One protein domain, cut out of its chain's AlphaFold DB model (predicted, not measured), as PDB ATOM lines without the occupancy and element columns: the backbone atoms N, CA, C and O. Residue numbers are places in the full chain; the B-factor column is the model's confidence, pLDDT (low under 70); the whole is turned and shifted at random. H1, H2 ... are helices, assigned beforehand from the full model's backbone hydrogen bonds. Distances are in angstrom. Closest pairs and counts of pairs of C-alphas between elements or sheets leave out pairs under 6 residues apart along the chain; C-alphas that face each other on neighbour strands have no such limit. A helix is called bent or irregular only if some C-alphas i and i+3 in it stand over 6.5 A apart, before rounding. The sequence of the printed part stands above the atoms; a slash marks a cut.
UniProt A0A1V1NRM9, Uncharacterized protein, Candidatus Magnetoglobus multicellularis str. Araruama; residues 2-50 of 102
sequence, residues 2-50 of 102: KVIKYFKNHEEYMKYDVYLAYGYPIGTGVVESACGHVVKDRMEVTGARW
ATOM      1  N   LYS A   2      41.886  17.847  78.929       90.31
ATOM      2  CA  LYS A   2      40.401  17.888  78.906       90.31
ATOM      3  C   LYS A   2      39.755  16.840  79.824       90.31
ATOM      4  O   LYS A   2      38.801  17.150  80.523       90.31
ATOM      5  N   VAL A   3      40.332  15.640  79.860       92.81
ATOM      6  CA  VAL A   3      39.845  14.502  80.654       92.81
ATOM      7  C   VAL A   3      39.864  14.808  82.155       92.81
ATOM      8  O   VAL A   3      38.855  14.659  82.826       92.81
ATOM      9  N   ILE A   4      40.972  15.345  82.675       94.69
ATOM     10  CA  ILE A   4      41.087  15.694  84.103       94.69
ATOM     11  C   ILE A   4      40.063  16.765  84.502       94.69
ATOM     12  O   ILE A   4      39.469  16.680  85.572       94.69
ATOM     13  N   LYS A   5      39.822  17.759  83.636       96.62
ATOM     14  CA  LYS A   5      38.791  18.777  83.879       96.62
ATOM     15  C   LYS A   5      37.386  18.168  83.894       96.62
ATOM     16  O   LYS A   5      36.584  18.546  84.736       96.62
ATOM     17  N   TYR A   6      37.104  17.222  82.997       95.81
ATOM     18  CA  TYR A   6      35.830  16.506  82.982       95.81
ATOM     19  C   TYR A   6      35.592  15.751  84.295       95.81
ATOM     20  O   TYR A   6      34.554  15.962  84.911       95.81
ATOM     21  N   PHE A   7      36.567  14.965  84.763       95.12
ATOM     22  CA  PHE A   7      36.445  14.227  86.024       95.12
ATOM     23  C   PHE A   7      36.241  15.152  87.225       95.12
ATOM     24  O   PHE A   7      35.305  14.951  87.988       95.12
ATOM     25  N   LYS A   8      37.040  16.221  87.339       95.75
ATOM     26  CA  LYS A   8      36.880  17.208  88.419       95.75
ATOM     27  C   LYS A   8      35.496  17.859  88.428       95.75
ATOM     28  O   LYS A   8      34.931  18.072  89.488       95.75
ATOM     29  N   ASN A   9      34.946  18.164  87.255       96.69
ATOM     30  CA  ASN A   9      33.622  18.775  87.155       96.69
ATOM     31  C   ASN A   9      32.474  17.821  87.532       96.69
ATOM     32  O   ASN A   9      31.384  18.304  87.804       96.69
ATOM     33  N   HIS A  10      32.694  16.501  87.514       94.69
ATOM     34  CA  HIS A  10      31.659  15.486  87.759       94.69
ATOM     35  C   HIS A  10      31.942  14.638  89.008       94.69
ATOM     36  O   HIS A  10      31.319  13.597  89.193       94.69
ATOM     37  N   GLU A  11      32.865  15.072  89.870       94.94
ATOM     38  CA  GLU A  11      33.261  14.354  91.088       94.94
ATOM     39  C   GLU A  11      32.062  14.061  92.008       94.94
ATOM     40  O   GLU A  11      31.993  13.005  92.634       94.94
ATOM     41  N   GLU A  12      31.055  14.940  92.016       95.19
ATOM     42  CA  GLU A  12      29.815  14.741  92.772       95.19
ATOM     43  C   GLU A  12      29.023  13.482  92.363       95.19
ATOM     44  O   GLU A  12      28.325  12.914  93.207       95.19
ATOM     45  N   TYR A  13      29.182  13.019  91.114       91.44
ATOM     46  CA  TYR A  13      28.557  11.816  90.550       91.44
ATOM     47  C   TYR A  13      29.456  10.572  90.636       91.44
ATOM     48  O   TYR A  13      29.148   9.544  90.039       91.44
ATOM     49  N   MET A  14      30.593  10.649  91.332       93.25
ATOM     50  CA  MET A  14      31.578   9.560  91.426       93.25
ATOM     51  C   MET A  14      31.641   8.952  92.829       93.25
ATOM     52  O   MET A  14      32.644   8.353  93.212       93.25
ATOM     53  N   LYS A  15      30.552   9.074  93.600       94.44
ATOM     54  CA  LYS A  15      30.387   8.464  94.931       94.44
ATOM     55  C   LYS A  15      30.080   6.968  94.810       94.44
ATOM     56  O   LYS A  15      29.021   6.494  95.215       94.44
ATOM     57  N   TYR A  16      30.981   6.239  94.155       92.62
ATOM     58  CA  TYR A  16      30.786   4.840  93.781       92.62
ATOM     59  C   TYR A  16      30.597   3.927  94.995       92.62
ATOM     60  O   TYR A  16      29.785   3.014  94.951       92.62
ATOM     61  N   ASP A  17      31.293   4.204  96.093       93.94
ATOM     62  CA  ASP A  17      31.119   3.540  97.385       93.94
ATOM     63  C   ASP A  17      29.676   3.653  97.901       93.94
ATOM     64  O   ASP A  17      29.053   2.652  98.259       93.94
ATOM     65  N   VAL A  18      29.118   4.863  97.856       95.12
ATOM     66  CA  VAL A  18      27.740   5.146  98.262       95.12
ATOM     67  C   VAL A  18      26.752   4.447  97.327       95.12
ATOM     68  O   VAL A  18      25.806   3.813  97.785       95.12
ATOM     69  N   TYR A  19      26.975   4.514  96.016       93.88
ATOM     70  CA  TYR A  19      26.092   3.896  95.024       93.88
ATOM     71  C   TYR A  19      26.073   2.370  95.118       93.88
ATOM     72  O   TYR A  19      24.991   1.787  95.058       93.88
ATOM     73  N   LEU A  20      27.225   1.728  95.344       92.19
ATOM     74  CA  LEU A  20      27.284   0.287  95.606       92.19
ATOM     75  C   LEU A  20      26.525  -0.079  96.880       92.19
ATOM     76  O   LEU A  20      25.787  -1.059  96.875       92.19
ATOM     77  N   ALA A  21      26.666   0.712  97.950       95.31
ATOM     78  CA  ALA A  21      25.952   0.470  99.203       95.31
ATOM     79  C   ALA A  21      24.422   0.571  99.042       95.31
ATOM     80  O   ALA A  21      23.693  -0.176  99.689       95.31
ATOM     81  N   TYR A  22      23.936   1.443  98.150       94.88
ATOM     82  CA  TYR A  22      22.517   1.541  97.784       94.88
ATOM     83  C   TYR A  22      22.069   0.537  96.708       94.88
ATOM     84  O   TYR A  22      20.892   0.516  96.349       94.88
ATOM     85  N   GLY A  23      22.974  -0.297  96.188       91.75
ATOM     86  CA  GLY A  23      22.669  -1.280  95.145       91.75
ATOM     87  C   GLY A  23      22.459  -0.682  93.752       91.75
ATOM     88  O   GLY A  23      21.876  -1.333  92.887       91.75
ATOM     89  N   TYR A  24      22.913   0.549  93.509       90.25
ATOM     90  CA  TYR A  24      22.816   1.156  92.187       90.25
ATOM     91  C   TYR A  24      23.809   0.522  91.207       90.25
ATOM     92  O   TYR A  24      24.962   0.254  91.565       90.25
ATOM     93  N   PRO A  25      23.400   0.313  89.945       84.19
ATOM     94  CA  PRO A  25      24.305  -0.171  88.918       84.19
ATOM     95  C   PRO A  25      25.349   0.906  88.595       84.19
ATOM     96  O   PRO A  25      25.012   2.041  88.266       84.19
ATOM     97  N   ILE A  26      26.629   0.542  88.671       86.31
ATOM     98  CA  ILE A  26      27.759   1.426  88.314       86.31
ATOM     99  C   ILE A  26      28.249   1.165  86.886       86.31
ATOM    100  O   ILE A  26      28.865   2.024  86.259       86.31
ATOM    101  N   GLY A  27      27.949  -0.021  86.354       81.44
ATOM    102  CA  GLY A  27      28.226  -0.380  84.970       81.44
ATOM    103  C   GLY A  27      27.098   0.045  84.037       81.44
ATOM    104  O   GLY A  27      25.920  -0.104  84.355       81.44
ATOM    105  N   THR A  28      27.463   0.502  82.844       83.44
ATOM    106  CA  THR A  28      26.516   0.843  81.777       83.44
ATOM    107  C   THR A  28      26.020  -0.376  81.004       83.44
ATOM    108  O   THR A  28      25.086  -0.239  80.229       83.44
ATOM    109  N   GLY A  29      26.572  -1.575  81.225       85.81
ATOM    110  CA  GLY A  29      26.309  -2.753  80.386       85.81
ATOM    111  C   GLY A  29      24.830  -3.126  80.225       85.81
ATOM    112  O   GLY A  29      24.395  -3.415  79.115       85.81
ATOM    113  N   VAL A  30      24.028  -3.057  81.294       84.81
ATOM    114  CA  VAL A  30      22.573  -3.321  81.216       84.81
ATOM    115  C   VAL A  30      21.866  -2.250  80.377       84.81
ATOM    116  O   VAL A  30      21.016  -2.562  79.546       84.81
ATOM    117  N   VAL A  31      22.259  -0.986  80.548       87.25
ATOM    118  CA  VAL A  31      21.707   0.151  79.799       87.25
ATOM    119  C   VAL A  31      22.123   0.089  78.328       87.25
ATOM    120  O   VAL A  31      21.293   0.270  77.443       87.25
ATOM    121  N   GLU A  32      23.387  -0.214  78.044       90.56
ATOM    122  CA  GLU A  32      23.922  -0.371  76.690       90.56
ATOM    123  C   GLU A  32      23.284  -1.557  75.966       90.56
ATOM    124  O   GLU A  32      22.933  -1.439  74.792       90.56
ATOM    125  N   SER A  33      23.070  -2.671  76.670       89.94
ATOM    126  CA  SER A  33      22.352  -3.832  76.144       89.94
ATOM    127  C   SER A  33      20.914  -3.468  75.763       89.94
ATOM    128  O   SER A  33      20.485  -3.771  74.648       89.94
ATOM    129  N   ALA A  34      20.197  -2.729  76.618       90.06
ATOM    130  CA  ALA A  34      18.862  -2.229  76.297       90.06
ATOM    131  C   ALA A  34      18.879  -1.273  75.089       90.06
ATOM    132  O   ALA A  34      18.078  -1.430  74.166       90.06
ATOM    133  N   CYS A  35      19.825  -0.330  75.030       91.75
ATOM    134  CA  CYS A  35      20.004   0.551  73.871       91.75
ATOM    135  C   CYS A  35      20.257  -0.237  72.576       91.75
ATOM    136  O   CYS A  35      19.723   0.120  71.528       91.75
ATOM    137  N   GLY A  36      21.023  -1.326  72.636       91.56
ATOM    138  CA  GLY A  36      21.224  -2.226  71.503       91.56
ATOM    139  C   GLY A  36      19.930  -2.925  71.082       91.56
ATOM    140  O   GLY A  36      19.432  -2.719  69.977       91.56
ATOM    141  N   HIS A  37      19.352  -3.723  71.977       90.06
ATOM    142  CA  HIS A  37      18.297  -4.673  71.612       90.06
ATOM    143  C   HIS A  37      16.894  -4.067  71.511       90.06
ATOM    144  O   HIS A  37      16.057  -4.539  70.728       90.06
ATOM    145  N   VAL A  38      16.614  -3.022  72.291       91.56
ATOM    146  CA  VAL A  38      15.320  -2.327  72.268       91.56
ATOM    147  C   VAL A  38      15.329  -1.253  71.187       91.56
ATOM    148  O   VAL A  38      14.413  -1.215  70.367       91.56
ATOM    149  N   VAL A  39      16.366  -0.407  71.147       93.31
ATOM    150  CA  VAL A  39      16.403   0.764  70.258       93.31
ATOM    151  C   VAL A  39      17.067   0.439  68.924       93.31
ATOM    152  O   VAL A  39      16.415   0.515  67.880       93.31
ATOM    153  N   LYS A  40      18.354   0.081  68.945       92.44
ATOM    154  CA  LYS A  40      19.199   0.012  67.747       92.44
ATOM    155  C   LYS A  40      18.692  -1.004  66.728       92.44
ATOM    156  O   LYS A  40      18.495  -0.645  65.568       92.44
ATOM    157  N   ASP A  41      18.393  -2.222  67.182       91.69
ATOM    158  CA  ASP A  41      17.951  -3.341  66.336       91.69
ATOM    159  C   ASP A  41      16.718  -3.004  65.482       91.69
ATOM    160  O   ASP A  41      16.529  -3.576  64.409       91.69
ATOM    161  N   ARG A  42      15.878  -2.063  65.934       91.25
ATOM    162  CA  ARG A  42      14.666  -1.661  65.214       91.25
ATOM    163  C   ARG A  42      14.792  -0.318  64.512       91.25
ATOM    164  O   ARG A  42      14.264  -0.165  63.405       91.25
ATOM    165  N   MET A  43      15.431   0.651  65.162       93.44
ATOM    166  CA  MET A  43      15.458   2.037  64.702       93.44
ATOM    167  C   MET A  43      16.507   2.291  63.622       93.44
ATOM    168  O   MET A  43      16.278   3.146  62.769       93.44
ATOM    169  N   GLU A  44      17.602   1.525  63.600       93.56
ATOM    170  CA  GLU A  44      18.706   1.691  62.639       93.56
ATOM    171  C   GLU A  44      18.624   0.743  61.429       93.56
ATOM    172  O   GLU A  44      19.589   0.588  60.681       93.56
ATOM    173  N   VAL A  45      17.471   0.111  61.195       91.56
ATOM    174  CA  VAL A  45      17.264  -0.729  60.008       91.56
ATOM    175  C   VAL A  45      17.311   0.129  58.740       91.56
ATOM    176  O   VAL A  45      16.641   1.158  58.637       91.56
ATOM    177  N   THR A  46      18.074  -0.315  57.740       94.50
ATOM    178  CA  THR A  46      18.206   0.374  56.450       94.50
ATOM    179  C   THR A  46      16.842   0.661  55.821       94.50
ATOM    180  O   THR A  46      16.008  -0.228  55.672       94.50
ATOM    181  N   GLY A  47      16.626   1.915  55.419       92.44
ATOM    182  CA  GLY A  47      15.375   2.355  54.795       92.44
ATOM    183  C   GLY A  47      14.244   2.667  55.779       92.44
ATOM    184  O   GLY A  47      13.197   3.150  55.344       92.44
ATOM    185  N   ALA A  48      14.438   2.460  57.086       91.31
ATOM    186  CA  ALA A  48      13.457   2.853  58.088       91.31
ATOM    187  C   ALA A  48      13.351   4.383  58.199       91.31
ATOM    188  O   ALA A  48      14.338   5.117  58.135       91.31
ATOM    189  N   ARG A  49      12.122   4.868  58.381       93.38
ATOM    190  CA  ARG A  49      11.823   6.273  58.666       93.38
ATOM    191  C   ARG A  49      10.852   6.334  59.826       93.38
ATOM    192  O   ARG A  49       9.788   5.724  59.775       93.38
ATOM    193  N   TRP A  50      11.215   7.104  60.839       93.06
ATOM    194  CA  TRP A  50      10.454   7.207  62.073       93.06
ATOM    195  C   TRP A  50      10.048   8.653  62.305       93.06
ATOM    196  O   TRP A  50      10.890   9.547  62.356       93.06
TER     197      TRP A  50
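What this domain is: This is residues 2 to 50 of the 102 residues of an uncharacterized protein of Candidatus Magnetoglobus multicellularis str. Araruama (UniProt A0A1V1NRM9). An open, extended L of three separate helices with no packed core: H1, a short link and H2 make the shorter arm, the chain turns the corner at H2 and the link after it, and H3 with the tail of residues 44 to 50 makes the longer arm. The tail hooks round at the far end of that longer arm, and no helix touches another. The printed part has 49 residues, with three named helices in the order H1, H2, H3 and no named strand; its class is all helix. It is extended, with a radius of gyration of the C-alphas of 16.5 A, and flat, with spans of 43 by 30 by 14 A.

How they stand to each other: H1, residues 2 to 9, is joined to H2, residues 16 to 21, by a short link of 6 residues. H1 and H2 are apart, with no C-alpha of the one within 8 A of the other. A short link of 7 residues then leads from H2 to H3, residues 29 to 43. H2 and H3 are apart, and so are H1 and H3. Residues 2 to 13 stand free, of which 2 to 9 belong to H1. Residues 18 to 23, of which 18 to 21 belong to H2, and residues 27 to 50, of which 29 to 43 belong to H3, stand free too. In H1 and H2 every O i to N i+4 pair of the backbone is within hydrogen-bond range; in H3 it is 9 of 11.

Where its parts are: H1 runs from Lys 2, with its C-alpha at (40.401, 17.888, 78.906), to Asn 9, and measures 10.7 A from first to last C-alpha. H2 runs from Tyr 16, with its C-alpha at (30.786, 4.840, 93.781), to Ala 21, and measures 8.5 A. H3 is the longest helix, with 15 residues and 19.7 A from the C-alpha of Gly 29 at (26.309, -2.753, 80.386) to that of Met 43 at (15.458, 2.037, 64.702). H3 is irregular, but only just: C-alphas 38 and 41 are 6.6 A apart.

The domain as a whole: The two C-alphas farthest apart are those of Ala 21 and Gly 47, at 45.7 A, while the first and last printed C-alphas, of Lys 2 and Trp 50, are 36.0 A apart. The printed part runs from residue 2 to residue 50 of a full chain of 102 residues and has no cut. Neither of its two links is long or tight. The mean pLDDT of the printed part is 91.9, and no printed residue is under 70.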